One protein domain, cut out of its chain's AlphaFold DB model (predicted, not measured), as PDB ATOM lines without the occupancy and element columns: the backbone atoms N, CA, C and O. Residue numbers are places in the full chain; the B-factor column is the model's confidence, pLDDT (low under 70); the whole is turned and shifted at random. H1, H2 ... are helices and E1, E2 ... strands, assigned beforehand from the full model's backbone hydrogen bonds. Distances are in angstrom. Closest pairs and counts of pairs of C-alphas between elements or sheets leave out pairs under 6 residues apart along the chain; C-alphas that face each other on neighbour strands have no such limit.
ATOM      1  N   VAL A  76     289.174 263.926 361.351       63.28
ATOM      2  CA  VAL A  76     289.127 263.907 362.821       63.28
ATOM      3  C   VAL A  76     287.670 263.845 363.266       63.28
ATOM      4  O   VAL A  76     286.909 264.788 363.052       63.28
ATOM      5  N   GLN A  77     287.280 262.736 363.892       64.31
ATOM      6  CA  GLN A  77     285.940 262.534 364.436       64.31
ATOM      7  C   GLN A  77     285.974 262.581 365.964       64.31
ATOM      8  O   GLN A  77     286.705 261.833 366.614       64.31
ATOM      9  N   PHE A  78     285.149 263.455 366.540       60.03
ATOM     10  CA  PHE A  78     284.937 263.540 367.982       60.03
ATOM     11  C   PHE A  78     283.595 262.912 368.331       60.03
ATOM     12  O   PHE A  78     282.556 263.400 367.878       60.03
ATOM     13  N   LYS A  79     283.610 261.872 369.163       63.53
ATOM     14  CA  LYS A  79     282.392 261.210 369.631       63.53
ATOM     15  C   LYS A  79     281.976 261.818 370.958       63.53
ATOM     16  O   LYS A  79     282.744 261.814 371.917       63.53
ATOM     17  N   LYS A  80     280.808 262.465 370.991       56.06
ATOM     18  CA  LYS A  80     280.344 263.258 372.140       56.06
ATOM     19  C   LYS A  80     279.406 262.427 373.006       56.06
ATOM     20  O   LYS A  80     278.397 261.950 372.510       56.06
ATOM     21  N   ARG A  81     279.674 262.365 374.313       49.53
ATOM     22  CA  ARG A  81     278.685 261.914 375.313       49.53
ATOM     23  C   ARG A  81     278.152 263.053 376.207       49.53
ATOM     24  O   ARG A  81     277.188 262.841 376.928       49.53
ATOM     25  N   ALA A  82     278.731 264.265 376.139       45.38
ATOM     26  CA  ALA A  82     278.254 265.479 376.827       45.38
ATOM     27  C   ALA A  82     278.924 266.774 376.289       45.38
ATOM     28  O   ALA A  82     279.747 266.732 375.372       45.38
ATOM     29  N   HIS A  83     278.563 267.926 376.874       46.03
ATOM     30  CA  HIS A  83     278.878 269.317 376.499       46.03
ATOM     31  C   HIS A  83     280.376 269.703 376.610       46.03
ATOM     32  O   HIS A  83     280.747 270.606 377.359       46.03
ATOM     33  N   ILE A  84     281.259 269.026 375.873       53.41
ATOM     34  CA  ILE A  84     282.705 269.290 375.898       53.41
ATOM     35  C   ILE A  84     283.080 270.363 374.870       53.41
ATOM     36  O   ILE A  84     282.650 270.323 373.714       53.41
ATOM     37  N   ASP A  85     283.915 271.312 375.300       54.50
ATOM     38  CA  ASP A  85     284.523 272.321 374.436       54.50
ATOM     39  C   ASP A  85     285.433 271.652 373.391       54.50
ATOM     40  O   ASP A  85     286.489 271.093 373.709       54.50
ATOM     41  N   ILE A  86     285.010 271.721 372.125       57.62
ATOM     42  CA  ILE A  86     285.719 271.160 370.967       57.62
ATOM     43  C   ILE A  86     287.146 271.716 370.887       57.62
ATOM     44  O   ILE A  86     288.061 270.996 370.490       57.62
ATOM     45  N   GLN A  87     287.362 272.962 371.316       61.38
ATOM     46  CA  GLN A  87     288.669 273.609 371.256       61.38
ATOM     47  C   GLN A  87     289.635 273.118 372.347       61.38
ATOM     48  O   GLN A  87     290.849 273.210 372.191       61.38
ATOM     49  N   GLN A  88     289.128 272.548 373.443       59.56
ATOM     50  CA  GLN A  88     289.970 271.862 374.433       59.56
ATOM     51  C   GLN A  88     290.262 270.422 374.007       59.56
ATOM     52  O   GLN A  88     291.380 269.938 374.184       59.56
ATOM     53  N   LEU A  89     289.281 269.747 373.403       60.50
ATOM     54  CA  LEU A  89     289.481 268.418 372.822       60.50
ATOM     55  C   LEU A  89     290.463 268.444 371.647       60.50
ATOM     56  O   LEU A  89     291.193 267.467 371.465       60.50
ATOM     57  N   SER A  90     290.520 269.539 370.882       72.06
ATOM     58  CA  SER A  90     291.436 269.661 369.746       72.06
ATOM     59  C   SER A  90     292.895 269.558 370.187       72.06
ATOM     60  O   SER A  90     293.633 268.760 369.625       72.06
ATOM     61  N   ASP A  91     293.305 270.263 371.244       81.69
ATOM     62  CA  ASP A  91     294.684 270.202 371.747       81.69
ATOM     63  C   ASP A  91     295.073 268.798 372.243       81.69
ATOM     64  O   ASP A  91     296.168 268.309 371.952       81.69
ATOM     65  N   ALA A  92     294.181 268.135 372.990       84.25
ATOM     66  CA  ALA A  92     294.416 266.765 373.445       84.25
ATOM     67  C   ALA A  92     294.532 265.799 372.262       84.25
ATOM     68  O   ALA A  92     295.400 264.929 372.259       84.25
ATOM     69  N   THR A  93     293.681 265.987 371.255       84.50
ATOM     70  CA  THR A  93     293.642 265.162 370.046       84.50
ATOM     71  C   THR A  93     294.898 265.346 369.220       84.50
ATOM     72  O   THR A  93     295.509 264.352 368.862       84.50
ATOM     73  N   PHE A  94     295.371 266.578 369.018       87.56
ATOM     74  CA  PHE A  94     296.642 266.829 368.338       87.56
ATOM     75  C   PHE A  94     297.828 266.189 369.064       87.56
ATOM     76  O   PHE A  94     298.715 265.627 368.422       87.56
ATOM     77  N   LEU A  95     297.850 266.220 370.402       91.81
ATOM     78  CA  LEU A  95     298.892 265.527 371.159       91.81
ATOM     79  C   LEU A  95     298.817 264.006 370.969       91.81
ATOM     80  O   LEU A  95     299.842 263.368 370.733       91.81
ATOM     81  N   CYS A  96     297.621 263.425 371.066       92.88
ATOM     82  CA  CYS A  96     297.422 261.998 370.842       92.88
ATOM     83  C   CYS A  96     297.760 261.603 369.396       92.88
ATOM     84  O   CYS A  96     298.380 260.567 369.188       92.88
ATOM     85  N   GLN A  97     297.419 262.436 368.412       91.56
ATOM     86  CA  GLN A  97     297.739 262.241 367.000       91.56
ATOM     87  C   GLN A  97     299.252 262.249 366.782       91.56
ATOM     88  O   GLN A  97     299.772 261.351 366.135       91.56
ATOM     89  N   ALA A  98     299.976 263.187 367.399       94.12
ATOM     90  CA  ALA A  98     301.436 263.218 367.362       94.12
ATOM     91  C   ALA A  98     302.080 261.931 367.880       94.12
ATOM     92  O   ALA A  98     303.003 261.394 367.258       94.12
ATOM     93  N   VAL A  99     301.558 261.403 368.983       96.38
ATOM     94  CA  VAL A  99     301.994 260.123 369.544       96.38
ATOM     95  C   VAL A  99     301.659 258.958 368.609       96.38
ATOM     96  O   VAL A  99     302.526 258.136 368.319       96.38
ATOM     97  N   ALA A 100     300.426 258.907 368.109       96.12
ATOM     98  CA  ALA A 100     299.940 257.848 367.236       96.12
ATOM     99  C   ALA A 100     300.686 257.805 365.891       96.12
ATOM    100  O   ALA A 100     301.161 256.745 365.497       96.12
ATOM    101  N   ASN A 101     300.885 258.953 365.241       94.69
ATOM    102  CA  ASN A 101     301.674 259.078 364.015       94.69
ATOM    103  C   ASN A 101     303.123 258.642 364.207       94.69
ATOM    104  O   ASN A 101     303.693 257.993 363.331       94.69
ATOM    105  N   THR A 102     303.723 258.964 365.356       96.44
ATOM    106  CA  THR A 102     305.087 258.511 365.653       96.44
ATOM    107  C   THR A 102     305.136 256.984 365.750       96.44
ATOM    108  O   THR A 102     306.027 256.369 365.174       96.44
ATOM    109  N   LEU A 103     304.157 256.355 366.411       97.44
ATOM    110  CA  LEU A 103     304.056 254.893 366.466       97.44
ATOM    111  C   LEU A 103     303.823 254.263 365.089       97.44
ATOM    112  O   LEU A 103     304.472 253.271 364.768       97.44
ATOM    113  N   ILE A 104     302.943 254.844 364.271       96.38
ATOM    114  CA  ILE A 104     302.703 254.386 362.896       96.38
ATOM    115  C   ILE A 104     303.992 254.481 362.076       96.38
ATOM    116  O   ILE A 104     304.390 253.493 361.471       96.38
ATOM    117  N   THR A 105     304.708 255.607 362.149       95.06
ATOM    118  CA  THR A 105     305.999 255.792 361.464       95.06
ATOM    119  C   THR A 105     307.018 254.727 361.885       95.06
ATOM    120  O   THR A 105     307.771 254.222 361.054       95.06
ATOM    121  N   VAL A 106     307.049 254.361 363.173       96.75
ATOM    122  CA  VAL A 106     307.909 253.279 363.675       96.75
ATOM    123  C   VAL A 106     307.519 251.937 363.056       96.75
ATOM    124  O   VAL A 106     308.400 251.204 362.611       96.75
ATOM    125  N   LEU A 107     306.228 251.606 362.985       97.06
ATOM    126  CA  LEU A 107     305.771 250.361 362.360       97.06
ATOM    127  C   LEU A 107     306.060 250.323 360.857       97.06
ATOM    128  O   LEU A 107     306.569 249.317 360.369       97.06
ATOM    129  N   GLU A 108     305.818 251.422 360.143       95.56
ATOM    130  CA  GLU A 108     306.130 251.558 358.718       95.56
ATOM    131  C   GLU A 108     307.622 251.343 358.448       95.56
ATOM    132  O   GLU A 108     307.995 250.595 357.541       95.56
ATOM    133  N   TYR A 109     308.478 251.960 359.267       95.50
ATOM    134  CA  TYR A 109     309.929 251.821 359.177       95.50
ATOM    135  C   TYR A 109     310.399 250.380 359.435       95.50
ATOM    136  O   TYR A 109     311.337 249.918 358.792       95.50
ATOM    137  N   ASN A 110     309.709 249.646 360.312       97.00
ATOM    138  CA  ASN A 110     309.961 248.224 360.567       97.00
ATOM    139  C   ASN A 110     309.217 247.283 359.598       97.00
ATOM    140  O   ASN A 110     309.309 246.065 359.743       97.00
ATOM    141  N   HIS A 111     308.491 247.820 358.609       96.31
ATOM    142  CA  HIS A 111     307.670 247.061 357.660       96.31
ATOM    143  C   HIS A 111     306.619 246.153 358.333       96.31
ATOM    144  O   HIS A 111     306.306 245.062 357.849       96.31
ATOM    145  N   CYS A 112     306.065 246.604 359.458       96.62
ATOM    146  CA  CYS A 112     305.082 245.881 360.258       96.62
ATOM    147  C   CYS A 112     303.647 246.203 359.819       96.62
ATOM    148  O   CYS A 112     303.110 247.243 360.184       96.62
ATOM    149  N   THR A 113     302.985 245.289 359.109       95.81
ATOM    150  CA  THR A 113     301.569 245.448 358.723       95.81
ATOM    151  C   THR A 113     300.616 244.942 359.819       95.81
ATOM    152  O   THR A 113     300.852 243.845 360.339       95.81
ATOM    153  N   PRO A 114     299.532 245.668 360.164       96.88
ATOM    154  CA  PRO A 114     298.529 245.192 361.120       96.88
ATOM    155  C   PRO A 114     297.863 243.876 360.704       96.88
ATOM    156  O   PRO A 114     297.532 243.679 359.537       96.88
ATOM    157  N   ASP A 115     297.598 243.000 361.676       97.69
ATOM    158  CA  ASP A 115     296.904 241.721 361.464       97.69
ATOM    159  C   ASP A 115     295.641 241.633 362.336       97.69
ATOM    160  O   ASP A 115     295.635 241.066 363.435       97.69
ATOM    161  N   LEU A 116     294.552 242.233 361.843       97.12
ATOM    162  CA  LEU A 116     293.264 242.279 362.548       97.12
ATOM    163  C   LEU A 116     292.640 240.887 362.721       97.12
ATOM    164  O   LEU A 116     291.992 240.613 363.732       97.12
ATOM    165  N   ILE A 117     292.854 239.990 361.752       97.88
ATOM    166  CA  ILE A 117     292.305 238.630 361.780       97.88
ATOM    167  C   ILE A 117     292.971 237.837 362.904       97.88
ATOM    168  O   ILE A 117     292.280 237.252 363.743       97.88
ATOM    169  N   ARG A 118     294.307 237.850 362.963       98.19
ATOM    170  CA  ARG A 118     295.055 237.190 364.034       98.19
ATOM    171  C   ARG A 118     294.766 237.811 365.391       98.19
ATOM    172  O   ARG A 118     294.669 237.062 366.367       98.19
ATOM    173  N   LEU A 119     294.607 239.135 365.468       98.19
ATOM    174  CA  LEU A 119     294.218 239.808 366.705       98.19
ATOM    175  C   LEU A 119     292.880 239.264 367.212       98.19
ATOM    176  O   LEU A 119     292.816 238.783 368.342       98.19
ATOM    177  N   GLN A 120     291.845 239.263 366.365       97.69
ATOM    178  CA  GLN A 120     290.519 238.749 366.717       97.69
ATOM    179  C   GLN A 120     290.590 237.291 367.187       97.69
ATOM    180  O   GLN A 120     290.110 236.973 368.274       97.69
ATOM    181  N   GLN A 121     291.249 236.421 366.417       97.69
ATOM    182  CA  GLN A 121     291.405 235.002 366.756       97.69
ATOM    183  C   GLN A 121     292.134 234.798 368.088       97.69
ATOM    184  O   GLN A 121     291.731 233.968 368.906       97.69
ATOM    185  N   SER A 122     293.195 235.569 368.330       97.94
ATOM    186  CA  SER A 122     293.981 235.481 369.560       97.94
ATOM    187  C   SER A 122     293.154 235.914 370.772       97.94
ATOM    188  O   SER A 122     293.155 235.210 371.783       97.94
ATOM    189  N   LEU A 123     292.398 237.011 370.660       97.00
ATOM    190  CA  LEU A 123     291.510 237.492 371.723       97.00
ATOM    191  C   LEU A 123     290.358 236.520 372.009       97.00
ATOM    192  O   LEU A 123     290.063 236.274 373.177       97.00
ATOM    193  N   ASP A 124     289.751 235.925 370.980       94.75
ATOM    194  CA  ASP A 124     288.681 234.932 371.154       94.75
ATOM    195  C   ASP A 124     289.196 233.639 371.819       94.75
ATOM    196  O   ASP A 124     288.478 233.005 372.596       94.75
ATOM    197  N   SER A 125     290.448 233.254 371.537       93.44
ATOM    198  CA  SER A 125     291.076 232.042 372.083       93.44
ATOM    199  C   SER A 125     291.590 232.186 373.518       93.44
ATOM    200  O   SER A 125     291.752 231.182 374.219       93.44
ATOM    201  N   LEU A 126     291.858 233.416 373.970       91.69
ATOM    202  CA  LEU A 126     292.285 233.668 375.344       91.69
ATOM    203  C   LEU A 126     291.215 233.198 376.321       91.69
ATOM    204  O   LEU A 126     290.039 233.228 376.001       91.69
ATOM    205  N   GLY A 127     291.602 232.801 377.534       89.31
ATOM    206  CA  GLY A 127     290.679 232.563 378.645       89.31
ATOM    207  C   GLY A 127     290.092 233.875 379.177       89.31
ATOM    208  O   GLY A 127     289.487 234.650 378.444       89.31
ATOM    209  N   GLU A 128     290.262 234.148 380.463       90.38
ATOM    210  CA  GLU A 128     289.914 235.457 381.020       90.38
ATOM    211  C   GLU A 128     290.729 236.576 380.345       90.38
ATOM    212  O   GLU A 128     291.960 236.502 380.281       90.38
ATOM    213  N   LEU A 129     290.059 237.629 379.867       94.44
ATOM    214  CA  LEU A 129     290.729 238.815 379.330       94.44
ATOM    215  C   LEU A 129     291.141 239.756 380.465       94.44
ATOM    216  O   LEU A 129     290.320 240.196 381.274       94.44
ATOM    217  N   THR A 130     292.426 240.101 380.488       94.25
ATOM    218  CA  THR A 130     293.013 241.074 381.412       94.25
ATOM    219  C   THR A 130     293.862 242.063 380.624       94.25
ATOM    220  O   THR A 130     294.396 241.737 379.568       94.25
ATOM    221  N   LEU A 131     294.052 243.278 381.142       95.88
ATOM    222  CA  LEU A 131     294.895 244.264 380.459       95.88
ATOM    223  C   LEU A 131     296.300 243.705 380.162       95.88
ATOM    224  O   LEU A 131     296.833 243.903 379.077       95.88
ATOM    225  N   ALA A 132     296.871 242.954 381.108       94.81
ATOM    226  CA  ALA A 132     298.214 242.400 380.995       94.81
ATOM    227  C   ALA A 132     298.354 241.314 379.915       94.81
ATOM    228  O   ALA A 132     299.422 241.210 379.325       94.81
ATOM    229  N   ASN A 133     297.313 240.510 379.655       95.75
ATOM    230  CA  ASN A 133     297.380 239.465 378.625       95.75
ATOM    231  C   ASN A 133     296.897 239.934 377.244       95.75
ATOM    232  O   ASN A 133     297.299 239.352 376.243       95.75
ATOM    233  N   VAL A 134     296.097 241.002 377.181       98.00
ATOM    234  CA  VAL A 134     295.614 241.581 375.922       98.00
ATOM    235  C   VAL A 134     296.679 242.448 375.251       98.00
ATOM    236  O   VAL A 134     296.870 242.345 374.042       98.00
ATOM    237  N   LEU A 135     297.411 243.273 376.010       98.19
ATOM    238  CA  LEU A 135     298.384 244.210 375.432       98.19
ATOM    239  C   LEU A 135     299.474 243.538 374.571       98.19
ATOM    240  O   LEU A 135     299.709 244.022 373.464       98.19
ATOM    241  N   PRO A 136     300.106 242.417 374.982       97.81
ATOM    242  CA  PRO A 136     301.093 241.745 374.137       97.81
ATOM    243  C   PRO A 136     300.527 241.270 372.794       97.81
ATOM    244  O   PRO A 136     301.251 241.249 371.804       97.81
ATOM    245  N   ILE A 137     299.238 240.912 372.735       98.38
ATOM    246  CA  ILE A 137     298.586 240.459 371.499       98.38
ATOM    247  C   ILE A 137     298.416 241.625 370.525       98.38
ATOM    248  O   ILE A 137     298.703 241.465 369.342       98.38
ATOM    249  N   PHE A 138     298.006 242.797 371.020       98.50
ATOM    250  CA  PHE A 138     297.921 244.024 370.222       98.50
ATOM    251  C   PHE A 138     299.264 244.336 369.551       98.50
ATOM    252  O   PHE A 138     299.333 244.473 368.330       98.50
ATOM    253  N   TRP A 139     300.350 244.328 370.329       98.12
ATOM    254  CA  TRP A 139     301.700 244.546 369.808       98.12
ATOM    255  C   TRP A 139     302.147 243.459 368.824       98.12
ATOM    256  O   TRP A 139     302.669 243.784 367.761       98.12
ATOM    257  N   ALA A 140     301.884 242.182 369.119       97.69
ATOM    258  CA  ALA A 140     302.218 241.063 368.229       97.69
ATOM    259  C   ALA A 140     301.436 241.064 366.902       97.69
ATOM    260  O   ALA A 140     301.844 240.391 365.954       97.69
ATOM    261  N   CYS A 141     300.316 241.790 366.842       98.25
ATOM    262  CA  CYS A 141     299.513 242.003 365.636       98.25
ATOM    263  C   CYS A 141     299.725 243.404 365.035       98.25
ATOM    264  O   CYS A 141     298.927 243.833 364.206       98.25
ATOM    265  N   HIS A 142     300.779 244.110 365.461       97.94
ATOM    266  CA  HIS A 142     301.175 245.439 364.988       97.94
ATOM    267  C   HIS A 142     300.079 246.511 365.122       97.94
ATOM    268  O   HIS A 142     299.947 247.393 364.277       97.94
ATOM    269  N   ILE A 143     299.307 246.451 366.211       97.94
ATOM    270  CA  ILE A 143     298.409 247.526 366.648       97.94
ATOM    271  C   ILE A 143     298.980 248.088 367.955       97.94
ATOM    272  O   ILE A 143     298.737 247.538 369.029       97.94
ATOM    273  N   PRO A 144     299.798 249.145 367.891       97.94
ATOM    274  CA  PRO A 144     300.523 249.668 369.027       97.94
ATOM    275  C   PRO A 144     299.557 250.363 369.993       97.94
ATOM    276  O   PRO A 144     298.655 251.096 369.583       97.94
ATOM    277  N   VAL A 145     299.772 250.151 371.292       98.12
ATOM    278  CA  VAL A 145     298.965 250.745 372.367       98.12
ATOM    279  C   VAL A 145     299.871 251.527 373.303       98.12
ATOM    280  O   VAL A 145     300.800 250.964 373.882       98.12
ATOM    281  N   ILE A 146     299.576 252.808 373.507       97.50
ATOM    282  CA  ILE A 146     300.351 253.676 374.399       97.50
ATOM    283  C   ILE A 146     299.452 254.477 375.334       97.50
ATOM    284  O   ILE A 146     298.360 254.911 374.973       97.50
ATOM    285  N   HIS A 147     299.931 254.696 376.557       96.00
ATOM    286  CA  HIS A 147     299.302 255.608 377.506       96.00
ATOM    287  C   HIS A 147     299.965 256.983 377.457       96.00
ATOM    288  O   HIS A 147     301.181 257.088 377.586       96.00
ATOM    289  N   VAL A 148     299.178 258.049 377.335       94.38
ATOM    290  CA  VAL A 148     299.688 259.421 377.453       94.38
ATOM    291  C   VAL A 148     299.369 259.948 378.846       94.38
ATOM    292  O   VAL A 148     298.222 260.193 379.213       94.38
ATOM    293  N   SER A 149     300.409 260.175 379.644       90.56
ATOM    294  CA  SER A 149     300.269 260.776 380.976       90.56
ATOM    295  C   SER A 149     300.382 262.301 380.934       90.56
ATOM    296  O   SER A 149     299.710 263.009 381.704       90.56
ATOM    297  N   ARG A 150     301.195 262.817 380.003       87.69
ATOM    298  CA  ARG A 150     301.718 264.189 379.992       87.69
ATOM    299  C   ARG A 150     300.893 265.185 379.164       87.69
ATOM    300  O   ARG A 150     301.441 265.959 378.385       87.69
ATOM    301  N   PHE A 151     299.582 265.253 379.374       88.75
ATOM    302  CA  PHE A 151     298.757 266.314 378.772       88.75
ATOM    303  C   PHE A 151     299.098 267.715 379.325       88.75
ATOM    304  O   PHE A 151     299.587 267.824 380.460       88.75
ATOM    305  N   PRO A 152     298.853 268.804 378.569       86.38
ATOM    306  CA  PRO A 152     298.842 270.152 379.128       86.38
ATOM    307  C   PRO A 152     297.838 270.301 380.276       86.38
ATOM    308  O   PRO A 152     296.880 269.539 380.412       86.38
ATOM    309  N   THR A 153     298.100 271.266 381.155       82.88
ATOM    310  CA  THR A 153     297.205 271.601 382.268       82.88
ATOM    311  C   THR A 153     295.876 272.122 381.736       82.88
ATOM    312  O   THR A 153     295.870 272.880 380.772       82.88
ATOM    313  N   ASN A 154     294.777 271.772 382.407       77.00
ATOM    314  CA  ASN A 154     293.415 272.218 382.083       77.00
ATOM    315  C   ASN A 154     292.898 271.768 380.707       77.00
ATOM    316  O   ASN A 154     292.027 272.419 380.144       77.00
ATOM    317  N   ILE A 155     293.421 270.660 380.177       78.31
ATOM    318  CA  ILE A 155     292.919 270.055 378.943       78.31
ATOM    319  C   ILE A 155     292.136 268.784 379.272       78.31
ATOM    320  O   ILE A 155     292.622 267.927 380.023       78.31
ATOM    321  N   ALA A 156     290.934 268.672 378.701       78.31
ATOM    322  CA  ALA A 156     290.116 267.467 378.761       78.31
ATOM    323  C   ALA A 156     290.855 266.307 378.079       78.31
ATOM    324  O   ALA A 156     291.247 266.395 376.918       78.31
ATOM    325  N   ARG A 157     291.082 265.221 378.821       84.44
ATOM    326  CA  ARG A 157     291.827 264.060 378.323       84.44
ATOM    327  C   ARG A 157     290.856 263.082 377.671       84.44
ATOM    328  O   ARG A 157     289.862 262.764 378.319       84.44
ATOM    329  N   PRO A 158     291.137 262.559 376.473       85.06
ATOM    330  CA  PRO A 158     290.314 261.496 375.918       85.06
ATOM    331  C   PRO A 158     290.422 260.237 376.779       85.06
ATOM    332  O   PRO A 158     291.466 259.979 377.395       85.06
ATOM    333  N   ALA A 159     289.348 259.447 376.822       86.62
ATOM    334  CA  ALA A 159     289.413 258.126 377.437       86.62
ATOM    335  C   ALA A 159     290.361 257.244 376.611       86.62
ATOM    336  O   ALA A 159     291.388 256.777 377.122       86.62
ATOM    337  N   GLY A 160     290.066 257.145 375.315       90.75
ATOM    338  CA  GLY A 160     290.884 256.501 374.302       90.75
ATOM    339  C   GLY A 160     290.760 257.201 372.947       90.75
ATOM    340  O   GLY A 160     289.847 257.986 372.706       90.75
ATOM    341  N   MET A 161     291.714 256.935 372.068       92.62
ATOM    342  CA  MET A 161     291.726 257.394 370.687       92.62
ATOM    343  C   MET A 161     292.313 256.291 369.812       92.62
ATOM    344  O   MET A 161     293.308 255.667 370.192       92.62
ATOM    345  N   VAL A 162     291.736 256.091 368.634       94.12
ATOM    346  CA  VAL A 162     292.376 255.359 367.540       94.12
ATOM    347  C   VAL A 162     292.746 256.325 366.431       94.12
ATOM    348  O   VAL A 162     291.973 257.216 366.081       94.12
ATOM    349  N   MET A 163     293.930 256.128 365.868       93.19
ATOM    350  CA  MET A 163     294.354 256.739 364.620       93.19
ATOM    351  C   MET A 163     294.533 255.666 363.555       93.19
ATOM    352  O   MET A 163     295.020 254.580 363.867       93.19
ATOM    353  N   ARG A 164     294.181 256.002 362.314       93.38
ATOM    354  CA  ARG A 164     294.512 255.250 361.107       93.38
ATOM    355  C   ARG A 164     295.307 256.149 360.173       93.38
ATOM    356  O   ARG A 164     294.873 257.266 359.891       93.38
ATOM    357  N   SER A 165     296.448 255.668 359.698       90.69
ATOM    358  CA  SER A 165     297.162 256.293 358.586       90.69
ATOM    359  C   SER A 165     297.900 255.240 357.775       90.69
ATOM    360  O   SER A 165     298.504 254.345 358.362       90.69
ATOM    361  N   ASN A 166     297.830 255.327 356.444       87.31
ATOM    362  CA  ASN A 166     298.491 254.389 355.528       87.31
ATOM    363  C   ASN A 166     298.213 252.911 355.869       87.31
ATOM    364  O   ASN A 166     299.138 252.102 355.939       87.31
ATOM    365  N   GLU A 167     296.950 252.558 356.139       90.44
ATOM    366  CA  GLU A 167     296.521 251.207 356.564       90.44
ATOM    367  C   GLU A 167     297.087 250.719 357.914       90.44
ATOM    368  O   GLU A 167     296.821 249.589 358.326       90.44
ATOM    369  N   HIS A 168     297.829 251.558 358.639       95.69
ATOM    370  CA  HIS A 168     298.288 251.279 359.996       95.69
ATOM    371  C   HIS A 168     297.335 251.884 361.015       95.69
ATOM    372  O   HIS A 168     296.720 252.923 360.771       95.69
ATOM    373  N   TYR A 169     297.257 251.256 362.184       96.81
ATOM    374  CA  TYR A 169     296.489 251.754 363.318       96.81
ATOM    375  C   TYR A 169     297.421 252.091 364.474       96.81
ATOM    376  O   TYR A 169     298.482 251.488 364.609       96.81
ATOM    377  N   ALA A 170     297.010 253.014 365.335       97.25
ATOM    378  CA  ALA A 170     297.620 253.226 366.642       97.25
ATOM    379  C   ALA A 170     296.562 253.609 367.672       97.25
ATOM    380  O   ALA A 170     295.669 254.414 367.398       97.25
ATOM    381  N   THR A 171     296.674 253.041 368.871       97.31
ATOM    382  CA  THR A 171     295.749 253.280 369.977       97.31
ATOM    383  C   THR A 171     296.427 254.082 371.080       97.31
ATOM    384  O   THR A 171     297.479 253.706 371.599       97.31
ATOM    385  N   VAL A 172     295.788 255.178 371.484       96.50
ATOM    386  CA  VAL A 172     296.258 256.062 372.551       96.50
ATOM    387  C   VAL A 172     295.234 256.091 373.677       96.50
ATOM    388  O   VAL A 172     294.075 256.421 373.459       96.50
ATOM    389  N   LEU A 173     295.661 255.786 374.901       95.00
ATOM    390  CA  LEU A 173     294.835 255.872 376.105       95.00
ATOM    391  C   LEU A 173     295.240 257.099 376.925       95.00
ATOM    392  O   LEU A 173     296.408 257.251 377.287       95.00
ATOM    393  N   GLY A 174     294.287 257.980 377.234       90.56
ATOM    394  CA  GLY A 174     294.555 259.236 377.952       90.56
ATOM    395  C   GLY A 174     294.089 259.248 379.411       90.56
ATOM    396  O   GLY A 174     294.492 260.115 380.202       90.56
ATOM    397  N   HIS A 175     293.249 258.285 379.800       83.38
ATOM    398  CA  HIS A 175     292.623 258.283 381.116       83.38
ATOM    399  C   HIS A 175     293.629 258.020 382.248       83.38
ATOM    400  O   HIS A 175     294.485 257.140 382.160       83.38
ATOM    401  N   LYS A 176     293.484 258.717 383.384       84.69
ATOM    402  CA  LYS A 176     294.306 258.509 384.599       84.69
ATOM    403  C   LYS A 176     293.862 257.322 385.466       84.69
ATOM    404  O   LYS A 176     294.364 257.152 386.579       84.69
ATOM    405  N   HIS A 177     292.871 256.544 385.026       82.69
ATOM    406  CA  HIS A 177     292.324 255.480 385.865       82.69
ATOM    407  C   HIS A 177     293.378 254.389 386.029       82.69
ATOM    408  O   HIS A 177     293.918 253.881 385.049       82.69
ATOM    409  N   LYS A 178     293.668 254.037 387.284       87.00
ATOM    410  CA  LYS A 178     294.640 252.990 387.622       87.00
ATOM    411  C   LYS A 178     294.053 251.582 387.538       87.00
ATOM    412  O   LYS A 178     294.818 250.637 387.674       87.00
ATOM    413  N   SER A 179     292.739 251.460 387.331       91.56
ATOM    414  CA  SER A 179     292.034 250.183 387.241       91.56
ATOM    415  C   SER A 179     292.354 249.461 385.928       91.56
ATOM    416  O   SER A 179     292.038 250.002 384.861       91.56
ATOM    417  N   PRO A 180     292.958 248.255 385.971       94.06
ATOM    418  CA  PRO A 180     293.189 247.462 384.771       94.06
ATOM    419  C   PRO A 180     291.909 247.095 384.023       94.06
ATOM    420  O   PRO A 180     291.912 247.158 382.798       94.06
ATOM    421  N   SER A 181     290.811 246.759 384.709       93.44
ATOM    422  CA  SER A 181     289.549 246.430 384.037       93.44
ATOM    423  C   SER A 181     288.918 247.641 383.352       93.44
ATOM    424  O   SER A 181     288.400 247.493 382.248       93.44
ATOM    425  N   THR A 182     288.999 248.840 383.943       92.44
ATOM    426  CA  THR A 182     288.514 250.059 383.274       92.44
ATOM    427  C   THR A 182     289.329 250.367 382.020       92.44
ATOM    428  O   THR A 182     288.752 250.599 380.964       92.44
ATOM    429  N   GLN A 183     290.662 250.333 382.108       93.69
ATOM    430  CA  GLN A 183     291.528 250.588 380.947       93.69
ATOM    431  C   GLN A 183     291.368 249.518 379.862       93.69
ATOM    432  O   GLN A 183     291.384 249.843 378.681       93.69
ATOM    433  N   LEU A 184     291.167 248.253 380.249       95.81
ATOM    434  CA  LEU A 184     290.884 247.178 379.303       95.81
ATOM    435  C   LEU A 184     289.566 247.414 378.559       95.81
ATOM    436  O   LEU A 184     289.526 247.219 377.351       95.81
ATOM    437  N   PHE A 185     288.506 247.841 379.252       95.06
ATOM    438  CA  PHE A 185     287.245 248.170 378.588       95.06
ATOM    439  C   PHE A 185     287.438 249.279 377.548       95.06
ATOM    440  O   PHE A 185     287.030 249.098 376.407       95.06
ATOM    441  N   VAL A 186     288.125 250.371 377.908       94.31
ATOM    442  CA  VAL A 186     288.424 251.468 376.969       94.31
ATOM    443  C   VAL A 186     289.243 250.967 375.776       94.31
ATOM    444  O   VAL A 186     288.910 251.272 374.638       94.31
ATOM    445  N   LEU A 187     290.277 250.151 376.005       97.25
ATOM    446  CA  LEU A 187     291.083 249.572 374.925       97.25
ATOM    447  C   LEU A 187     290.240 248.723 373.960       97.25
ATOM    448  O   LEU A 187     290.368 248.859 372.746       97.25
ATOM    449  N   LEU A 188     289.376 247.854 374.490       97.12
ATOM    450  CA  LEU A 188     288.523 246.992 373.669       97.12
ATOM    451  C   LEU A 188     287.399 247.766 372.973       97.12
ATOM    452  O   LEU A 188     287.004 247.386 371.877       97.12
ATOM    453  N   HIS A 189     286.912 248.853 373.574       95.06
ATOM    454  CA  HIS A 189     285.982 249.787 372.937       95.06
ATOM    455  C   HIS A 189     286.654 250.479 371.743       95.06
ATOM    456  O   HIS A 189     286.123 250.467 370.635       95.06
ATOM    457  N   VAL A 190     287.884 250.977 371.918       94.31
ATOM    458  CA  VAL A 190     288.668 251.557 370.817       94.31
ATOM    459  C   VAL A 190     288.927 250.529 369.706       94.31
ATOM    460  O   VAL A 190     288.814 250.861 368.527       94.31
ATOM    461  N   LEU A 191     289.205 249.269 370.059       96.81
ATOM    462  CA  LEU A 191     289.286 248.177 369.083       96.81
ATOM    463  C   LEU A 191     287.948 247.932 368.372       96.81
ATOM    464  O   LEU A 191     287.951 247.651 367.180       96.81
ATOM    465  N   GLY A 192     286.817 248.085 369.062       96.12
ATOM    466  CA  GLY A 192     285.487 248.027 368.456       96.12
ATOM    467  C   GLY A 192     285.334 249.001 367.289       96.12
ATOM    468  O   GLY A 192     284.852 248.604 366.235       96.12
ATOM    469  N   HIS A 193     285.849 250.230 367.404       94.31
ATOM    470  CA  HIS A 193     285.846 251.168 366.273       94.31
ATOM    471  C   HIS A 193     286.677 250.706 365.076       94.31
ATOM    472  O   HIS A 193     286.311 250.998 363.939       94.31
ATOM    473  N   ILE A 194     287.778 249.989 365.310       95.31
ATOM    474  CA  ILE A 194     288.576 249.398 364.229       95.31
ATOM    475  C   ILE A 194     287.792 248.253 363.583       95.31
ATOM    476  O   ILE A 194     287.651 248.211 362.368       95.31
ATOM    477  N   MET A 195     287.260 247.340 364.395       96.50
ATOM    478  CA  MET A 195     286.650 246.093 363.927       96.50
ATOM    479  C   MET A 195     285.259 246.274 363.309       96.50
ATOM    480  O   MET A 195     284.822 245.407 362.557       96.50
ATOM    481  N   CYS A 196     284.578 247.379 363.612       95.06
ATOM    482  CA  CYS A 196     283.326 247.783 362.970       95.06
ATOM    483  C   CYS A 196     283.542 248.757 361.794       95.06
ATOM    484  O   CYS A 196     282.585 249.368 361.328       95.06
ATOM    485  N   ASP A 197     284.783 248.941 361.322       93.06
ATOM    486  CA  ASP A 197     285.119 249.838 360.207       93.06
ATOM    487  C   ASP A 197     284.618 251.288 360.396       93.06
ATOM    488  O   ASP A 197     284.276 251.987 359.442       93.06
ATOM    489  N   HIS A 198     284.608 251.804 361.632       90.00
ATOM    490  CA  HIS A 198     284.198 253.191 361.905       90.00
ATOM    491  C   HIS A 198     285.211 254.227 361.386       90.00
ATOM    492  O   HIS A 198     284.881 255.407 361.243       90.00
ATOM    493  N   LEU A 199     286.437 253.789 361.080       88.19
ATOM    494  CA  LEU A 199     287.530 254.611 360.563       88.19
ATOM    495  C   LEU A 199     287.990 254.093 359.187       88.19
ATOM    496  O   LEU A 199     289.026 253.441 359.068       88.19
ATOM    497  N   THR A 200     287.201 254.375 358.146       83.50
ATOM    498  CA  THR A 200     287.433 253.906 356.758       83.50
ATOM    499  C   THR A 200     288.457 254.728 355.972       83.50
ATOM    500  O   THR A 200     288.925 254.305 354.915       83.50
ATOM    501  N   GLN A 201     288.802 255.917 356.463       86.00
ATOM    502  CA  GLN A 201     289.781 256.821 355.866       86.00
ATOM    503  C   GLN A 201     290.844 257.187 356.894       86.00
ATOM    504  O   GLN A 201     290.637 257.041 358.099       86.00
ATOM    505  N   ASP A 202     291.984 257.664 356.402       88.31
ATOM    506  CA  ASP A 202     293.039 258.210 357.244       88.31
ATOM    507  C   ASP A 202     292.486 259.327 358.137       88.31
ATOM    508  O   ASP A 202     291.773 260.240 357.694       88.31
ATOM    509  N   GLY A 203     292.783 259.240 359.428       86.31
ATOM    510  CA  GLY A 203     292.120 260.064 360.422       86.31
ATOM    511  C   GLY A 203     292.216 259.515 361.832       86.31
ATOM    512  O   GLY A 203     292.938 258.558 362.110       86.31
ATOM    513  N   SER A 204     291.459 260.126 362.733       86.19
ATOM    514  CA  SER A 204     291.383 259.700 364.126       86.19
ATOM    515  C   SER A 204     289.953 259.739 364.636       86.19
ATOM    516  O   SER A 204     289.207 260.674 364.336       86.19
ATOM    517  N   LEU A 205     289.610 258.766 365.472       85.94
ATOM    518  CA  LEU A 205     288.379 258.747 366.246       85.94
ATOM    519  C   LEU A 205     288.748 258.846 367.725       85.94
ATOM    520  O   LEU A 205     289.475 258.001 368.258       85.94
ATOM    521  N   THR A 206     288.267 259.907 368.364       81.50
ATOM    522  CA  THR A 206     288.524 260.197 369.775       81.50
ATOM    523  C   THR A 206     287.260 259.951 370.581       81.50
ATOM    524  O   THR A 206     286.262 260.655 370.390       81.50
ATOM    525  N   ASP A 207     287.333 259.000 371.515       75.06
ATOM    526  CA  ASP A 207     286.290 258.800 372.515       75.06
ATOM    527  C   ASP A 207     286.429 259.878 373.597       75.06
ATOM    528  O   ASP A 207     287.497 260.094 374.201       75.06
ATOM    529  N   SER A 208     285.340 260.615 373.790       62.78
ATOM    530  CA  SER A 208     285.293 261.646 374.809       62.78
ATOM    531  C   SER A 208     285.197 261.035 376.204       62.78
ATOM    532  O   SER A 208     284.938 259.856 376.398       62.78
ATOM    533  N   VAL A 209     285.503 261.851 377.210       53.88
ATOM    534  CA  VAL A 209     285.540 261.447 378.618       53.88
ATOM    535  C   VAL A 209     284.288 260.633 378.970       53.88
ATOM    536  O   VAL A 209     283.177 261.157 378.892       53.88
ATOM    537  N   LEU A 210     284.472 259.380 379.406       45.84
ATOM    538  CA  LEU A 210     283.476 258.670 380.212       45.84
ATOM    539  C   LEU A 210     283.066 259.640 381.321       45.84
ATOM    540  O   LEU A 210     283.947 259.980 382.116       45.84
ATOM    541  N   PRO A 211     281.811 260.133 381.368       39.91
ATOM    542  CA  PRO A 211     281.428 261.123 382.357       39.91
ATOM    543  C   PRO A 211     281.848 260.594 383.720       39.91
ATOM    544  O   PRO A 211     281.490 259.472 384.097       39.91
ATOM    545  N   GLU A 212     282.678 261.371 384.416       35.84
ATOM    546  CA  GLU A 212     283.036 261.089 385.793       35.84
ATOM    547  C   GLU A 212     281.722 261.054 386.576       35.84
ATOM    548  O   GLU A 212     281.177 262.079 386.955       35.84
ATOM    549  N   LEU A 213     281.191 259.849 386.775       33.56
ATOM    550  CA  LEU A 213     280.155 259.539 387.748       33.56
ATOM    551  C   LEU A 213     278.892 260.419 387.662       33.56
ATOM    552  O   LEU A 213     278.654 261.267 388.513       33.56
ATOM    553  N   GLU A 220     271.877 261.323 372.416       44.97
ATOM    554  CA  GLU A 220     271.802 260.956 371.003       44.97
ATOM    555  C   GLU A 220     272.692 259.719 370.865       44.97
ATOM    556  O   GLU A 220     273.914 259.801 370.984       44.97
ATOM    557  N   THR A 221     272.067 258.546 370.766       54.03
ATOM    558  CA  THR A 221     272.761 257.270 370.605       54.03
ATOM    559  C   THR A 221     273.445 257.299 369.251       54.03
ATOM    560  O   THR A 221     272.788 257.121 368.226       54.03
ATOM    561  N   ASP A 222     274.742 257.595 369.247       74.81
ATOM    562  CA  ASP A 222     275.598 257.386 368.088       74.81
ATOM    563  C   ASP A 222     275.703 255.867 367.865       74.81
ATOM    564  O   ASP A 222     276.271 255.176 368.717       74.81
ATOM    565  N   PRO A 223     275.167 255.318 366.758       85.62
ATOM    566  CA  PRO A 223     275.176 253.876 366.518       85.62
ATOM    567  C   PRO A 223     276.582 253.269 366.555       85.62
ATOM    568  O   PRO A 223     276.747 252.132 366.985       85.62
ATOM    569  N   GLN A 224     277.608 254.041 366.180       88.12
ATOM    570  CA  GLN A 224     278.994 253.573 366.217       88.12
ATOM    571  C   GLN A 224     279.496 253.347 367.649       88.12
ATOM    572  O   GLN A 224     280.295 252.443 367.891       88.12
ATOM    573  N   GLU A 225     279.029 254.146 368.608       86.31
ATOM    574  CA  GLU A 225     279.370 253.982 370.025       86.31
ATOM    575  C   GLU A 225     278.719 252.726 370.604       86.31
ATOM    576  O   GLU A 225     279.363 251.981 371.343       86.31
ATOM    577  N   ASP A 226     277.463 252.467 370.232       88.88
ATOM    578  CA  ASP A 226     276.739 251.262 370.637       88.88
ATOM    579  C   ASP A 226     277.375 249.999 370.034       88.88
ATOM    580  O   ASP A 226     277.523 248.988 370.726       88.88
ATOM    581  N   GLU A 227     277.805 250.056 368.771       93.38
ATOM    582  CA  GLU A 227     278.521 248.970 368.095       93.38
ATOM    583  C   GLU A 227     279.893 248.694 368.734       93.38
ATOM    584  O   GLU A 227     280.230 247.534 369.001       93.38
ATOM    585  N   ALA A 228     280.661 249.741 369.054       92.19
ATOM    586  CA  ALA A 228     281.954 249.613 369.730       92.19
ATOM    587  C   ALA A 228     281.810 249.059 371.161       92.19
ATOM    588  O   ALA A 228     282.542 248.140 371.555       92.19
ATOM    589  N   ASP A 229     280.824 249.544 371.925       93.00
ATOM    590  CA  ASP A 229     280.470 249.005 373.242       93.00
ATOM    591  C   ASP A 229     280.047 247.531 373.139       93.00
ATOM    592  O   ASP A 229     280.502 246.696 373.930       93.00
ATOM    593  N   ALA A 230     279.197 247.184 372.168       94.25
ATOM    594  CA  ALA A 230     278.736 245.815 371.957       94.25
ATOM    595  C   ALA A 230     279.903 244.872 371.635       94.25
ATOM    596  O   ALA A 230     279.995 243.789 372.223       94.25
ATOM    597  N   TYR A 231     280.828 245.301 370.775       96.31
ATOM    598  CA  TYR A 231     282.035 244.545 370.453       96.31
ATOM    599  C   TYR A 231     282.901 244.296 371.701       96.31
ATOM    600  O   TYR A 231     283.249 243.147 372.000       96.31
ATOM    601  N   ALA A 232     283.193 245.342 372.482       96.06
ATOM    602  CA  ALA A 232     284.002 245.229 373.697       96.06
ATOM    603  C   ALA A 232     283.351 244.312 374.745       96.06
ATOM    604  O   ALA A 232     284.009 243.464 375.359       96.06
ATOM    605  N   LEU A 233     282.037 244.456 374.947       95.12
ATOM    606  CA  LEU A 233     281.278 243.642 375.892       95.12
ATOM    607  C   LEU A 233     281.191 242.179 375.457       95.12
ATOM    608  O   LEU A 233     281.295 241.312 376.327       95.12
ATOM    609  N   ARG A 234     281.051 241.894 374.154       95.06
ATOM    610  CA  ARG A 234     281.085 240.527 373.608       95.06
ATOM    611  C   ARG A 234     282.395 239.834 373.971       95.06
ATOM    612  O   ARG A 234     282.359 238.748 374.545       95.06
ATOM    613  N   LEU A 235     283.532 240.490 373.726       95.56
ATOM    614  CA  LEU A 235     284.854 239.951 374.069       95.56
ATOM    615  C   LEU A 235     285.014 239.711 375.574       95.56
ATOM    616  O   LEU A 235     285.436 238.636 375.997       95.56
ATOM    617  N   LEU A 236     284.656 240.697 376.401       95.12
ATOM    618  CA  LEU A 236     284.834 240.611 377.855       95.12
ATOM    619  C   LEU A 236     283.924 239.580 378.522       95.12
ATOM    620  O   LEU A 236     284.286 239.031 379.562       95.12
ATOM    621  N   ALA A 302     297.306 249.951 386.226       93.31
ATOM    622  CA  ALA A 302     297.087 249.849 384.785       93.31
ATOM    623  C   ALA A 302     298.035 250.731 383.961       93.31
ATOM    624  O   ALA A 302     298.502 250.303 382.912       93.31
ATOM    625  N   ILE A 303     298.367 251.927 384.462       93.88
ATOM    626  CA  ILE A 303     299.306 252.838 383.796       93.88
ATOM    627  C   ILE A 303     300.695 252.198 383.732       93.88
ATOM    628  O   ILE A 303     301.305 252.182 382.673       93.88
ATOM    629  N   ALA A 304     301.158 251.592 384.830       94.38
ATOM    630  CA  ALA A 304     302.440 250.891 384.841       94.38
ATOM    631  C   ALA A 304     302.434 249.670 383.905       94.38
ATOM    632  O   ALA A 304     303.427 249.407 383.237       94.38
ATOM    633  N   THR A 305     301.315 248.944 383.813       95.81
ATOM    634  CA  THR A 305     301.161 247.821 382.872       95.81
ATOM    635  C   THR A 305     301.220 248.283 381.412       95.81
ATOM    636  O   THR A 305     301.901 247.650 380.608       95.81
ATOM    637  N   LEU A 306     300.560 249.395 381.075       96.44
ATOM    638  CA  LEU A 306     300.611 250.008 379.742       96.44
ATOM    639  C   LEU A 306     302.029 250.475 379.394       96.44
ATOM    640  O   LEU A 306     302.538 250.139 378.327       96.44
ATOM    641  N   GLN A 307     302.678 251.183 380.322       95.38
ATOM    642  CA  GLN A 307     304.053 251.663 380.168       95.38
ATOM    643  C   GLN A 307     305.037 250.515 379.950       95.38
ATOM    644  O   GLN A 307     305.842 250.556 379.022       95.38
ATOM    645  N   PHE A 308     304.940 249.471 380.776       95.56
ATOM    646  CA  PHE A 308     305.772 248.282 380.652       95.56
ATOM    647  C   PHE A 308     305.559 247.598 379.300       95.56
ATOM    648  O   PHE A 308     306.526 247.359 378.586       95.56
ATOM    649  N   SER A 309     304.309 247.352 378.896       96.62
ATOM    650  CA  SER A 309     304.036 246.697 377.612       96.62
ATOM    651  C   SER A 309     304.528 247.509 376.413       96.62
ATOM    652  O   SER A 309     305.009 246.915 375.452       96.62
ATOM    653  N   CYS A 310     304.405 248.839 376.448       96.38
ATOM    654  CA  CYS A 310     304.928 249.702 375.392       96.38
ATOM    655  C   CYS A 310     306.461 249.646 375.346       96.38
ATOM    656  O   CYS A 310     307.031 249.455 374.277       96.38
ATOM    657  N   ALA A 311     307.132 249.741 376.498       95.38
ATOM    658  CA  ALA A 311     308.590 249.661 376.574       95.38
ATOM    659  C   ALA A 311     309.137 248.307 376.091       95.38
ATOM    660  O   ALA A 311     310.123 248.281 375.360       95.38
ATOM    661  N   GLU A 312     308.495 247.197 376.457       96.19
ATOM    662  CA  GLU A 312     308.883 245.852 376.006       96.19
ATOM    663  C   GLU A 312     308.710 245.680 374.494       96.19
ATOM    664  O   GLU A 312     309.570 245.099 373.836       96.19
ATOM    665  N   ALA A 313     307.624 246.208 373.921       95.75
ATOM    666  CA  ALA A 313     307.404 246.143 372.480       95.75
ATOM    667  C   ALA A 313     308.398 247.020 371.702       95.75
ATOM    668  O   ALA A 313     308.930 246.589 370.683       95.75
ATOM    669  N   MET A 314     308.710 248.221 372.204       94.56
ATOM    670  CA  MET A 314     309.701 249.114 371.588       94.56
ATOM    671  C   MET A 314     311.116 248.525 371.574       94.56
ATOM    672  O   MET A 314     311.879 248.842 370.672       94.56
ATOM    673  N   GLN A 315     311.471 247.645 372.517       94.75
ATOM    674  CA  GLN A 315     312.765 246.942 372.502       94.75
ATOM    675  C   GLN A 315     312.901 245.936 371.346       94.75
ATOM    676  O   GLN A 315     314.013 245.515 371.035       94.75
ATOM    677  N   GLN A 316     311.788 245.531 370.730       95.12
ATOM    678  CA  GLN A 316     311.760 244.555 369.635       95.12
ATOM    679  C   GLN A 316     311.722 245.210 368.249       95.12
ATOM    680  O   GLN A 316     311.749 244.502 367.245       95.12
ATOM    681  N   LEU A 317     311.654 246.541 368.190       96.12
ATOM    682  CA  LEU A 317     311.578 247.322 366.960       96.12
ATOM    683  C   LEU A 317     312.829 248.189 366.816       96.12
ATOM    684  O   LEU A 317     313.414 248.627 367.807       96.12
ATOM    685  N   ASP A 318     313.222 248.479 365.578       96.88
ATOM    686  CA  ASP A 318     314.199 249.529 365.310       96.88
ATOM    687  C   ASP A 318     313.496 250.890 365.411       96.88
ATOM    688  O   ASP A 318     312.609 251.222 364.620       96.88
ATOM    689  N   VAL A 319     313.845 251.665 366.438       95.81
ATOM    690  CA  VAL A 319     313.216 252.949 366.755       95.81
ATOM    691  C   VAL A 319     314.286 254.027 366.750       95.81
ATOM    692  O   VAL A 319     315.257 253.967 367.508       95.81
ATOM    693  N   ARG A 320     314.086 255.066 365.933       93.94
ATOM    694  CA  ARG A 320     314.969 256.238 365.929       93.94
ATOM    695  C   ARG A 320     315.024 256.840 367.331       93.94
ATOM    696  O   ARG A 320     313.992 256.975 367.988       93.94
ATOM    697  N   SER A 321     316.211 257.256 367.767       92.12
ATOM    698  CA  SER A 321     316.420 257.786 369.122       92.12
ATOM    699  C   SER A 321     315.443 258.910 369.470       92.12
ATOM    700  O   SER A 321     314.864 258.906 370.547       92.12
ATOM    701  N   GLU A 322     315.185 259.819 368.526       91.31
ATOM    702  CA  GLU A 322     314.263 260.939 368.720       91.31
ATOM    703  C   GLU A 322     312.801 260.497 368.911       91.31
ATOM    704  O   GLU A 322     312.091 261.060 369.745       91.31
ATOM    705  N   ASP A 323     312.348 259.480 368.172       94.25
ATOM    706  CA  ASP A 323     310.988 258.947 368.307       94.25
ATOM    707  C   ASP A 323     310.830 258.214 369.643       94.25
ATOM    708  O   ASP A 323     309.833 258.401 370.340       94.25
ATOM    709  N   SER A 324     311.846 257.440 370.036       94.38
ATOM    710  CA  SER A 324     311.889 256.763 371.335       94.38
ATOM    711  C   SER A 324     311.853 257.768 372.491       94.38
ATOM    712  O   SER A 324     311.002 257.668 373.378       94.38
ATOM    713  N   GLU A 325     312.700 258.803 372.453       93.44
ATOM    714  CA  GLU A 325     312.706 259.887 373.442       93.44
ATOM    715  C   GLU A 325     311.345 260.589 373.527       93.44
ATOM    716  O   GLU A 325     310.819 260.800 374.627       93.44
ATOM    717  N   TYR A 326     310.743 260.912 372.378       94.44
ATOM    718  CA  TYR A 326     309.432 261.547 372.323       94.44
ATOM    719  C   TYR A 326     308.348 260.666 372.960       94.44
ATOM    720  O   TYR A 326     307.671 261.116 373.890       94.44
ATOM    721  N   LEU A 327     308.223 259.402 372.540       95.31
ATOM    722  CA  LEU A 327     307.222 258.469 373.066       95.31
ATOM    723  C   LEU A 327     307.394 258.232 374.576       95.31
ATOM    724  O   LEU A 327     306.420 258.289 375.330       95.31
ATOM    725  N   MET A 328     308.627 258.047 375.056       93.00
ATOM    726  CA  MET A 328     308.906 257.859 376.489       93.00
ATOM    727  C   MET A 328     308.596 259.114 377.317       93.00
ATOM    728  O   MET A 328     308.080 259.019 378.439       93.00
ATOM    729  N   SER A 329     308.828 260.305 376.756       93.00
ATOM    730  CA  SER A 329     308.497 261.571 377.422       93.00
ATOM    731  C   SER A 329     306.988 261.769 377.624       93.00
ATOM    732  O   SER A 329     306.581 262.432 378.581       93.00
ATOM    733  N   MET A 330     306.147 261.172 376.769       93.88
ATOM    734  CA  MET A 330     304.682 261.253 376.871       93.88
ATOM    735  C   MET A 330     304.105 260.312 377.932       93.88
ATOM    736  O   MET A 330     303.054 260.599 378.520       93.88
ATOM    737  N   GLN A 331     304.818 259.222 378.214       89.56
ATOM    738  CA  GLN A 331     304.448 258.227 379.217       89.56
ATOM    739  C   GLN A 331     304.816 258.656 380.643       89.56
ATOM    740  O   GLN A 331     304.156 258.237 381.591       89.56
ATOM    741  N   SER A 332     305.830 259.509 380.800       75.31
ATOM    742  CA  SER A 332     306.339 259.955 382.101       75.31
ATOM    743  C   SER A 332     305.605 261.211 382.585       75.31
ATOM    744  O   SER A 332     305.760 262.297 382.014       75.31
TER     745      SER A 332
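This is residues 76 to 213, 220 to 236 and 302 to 332 of the 333 residues of an uncharacterized protein of Alteromonas sp. MB-3u-76 (UniProt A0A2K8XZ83). A twisted sheet of five strands forms the core, with the long helix H1 slanting over one face and H4 over the other, in three layers. H5 packs on H4, H6 and H3 lie at the E2 edge of the sheet, H2 packs on H3 as its partner in a helical hairpin and is away from the sheet, and H7 packs on H1. The 186 printed residues hold seven named helices and five named strands, in the order E1 H1 H2 H3 E2 E3 E4 H4 E5 H5 H6 H7; the sheet, E1 E5 E3 E4 E2, is mixed, and the class is mixed, helices and strands. The whole is compact, with a radius of gyration of the C-alphas of 15.2 A and spans of 43 by 38 by 32 A.

E3, residues 160 to 165, and E4, residues 168 to 173, form an antiparallel hairpin; N 161 and O 172 are 2.8 A apart, within hydrogen-bond range. E5, residues 203 to 207, is antiparallel to E3 (N 164 and O 203, 2.8 A). The edge strands are parallel to their neighbours: E1, residues 76 to 79, to E5, with N 77 and O 204 at 2.9 A, and E2, residues 145 to 147, to E4, with N 173 and O 146 at 2.8 A. H1, residues 86 to 109, has a kink of 27 degrees near residue 93; its height over the sheet is 7.3 A, and the C-alphas of Ala 100 and Ala 170 in E4 are its closest pair with that strand, 5.2 A. H4, residues 180 to 195, is on the opposite face at a height of 8.9 A. E4, H4 and E5 form a split strand-helix-strand unit, two parallel strands joined through a helix with E3 between them; its crossover is left-handed. H5, residues 223 to 236, touches H4 at a steep tilt of 55 degrees, closest at C-alphas 192 and 228, 4.1 A. H3, residues 131 to 140, is the hub: it touches H4, H6, residues 302 to 314, and H2, residues 116 to 125, its partner in a helical hairpin; its closest C-alphas with H6 are 132 and 305, 6.4 A. H7, residues 321 to 331, touches residues 99 to 106 of H1, closest at C-alphas 102 and 323, 6.5 A. Every O i to N i+4 pair is within hydrogen-bond range in H2, H4, H5, H6 and H7, against 18 of 20 in H1 and 4 of 6 in H3.

E1 begins at C-alpha 76 (289.127, 263.907, 362.821). H1 is 33.2 A long, H4 21.9 A, H5 19.9 A, H6 18.3 A, E4 17.1 A and E3 16.9 A. H7 ends at C-alpha 331 (304.448, 258.227, 379.217).

The C-alphas of Glu 220 and Ser 321 are farthest apart, 44.8 A. Residues 214 to 219 and 237 to 301 are not printed; the gaps between C-alphas are 18.8 A and 16.8 A. E2 to E3 is a long link of 12 residues. Mean pLDDT of the printed part is 88.0; residues 76 to 89, 208 to 213 and 220 to 221 are under 70.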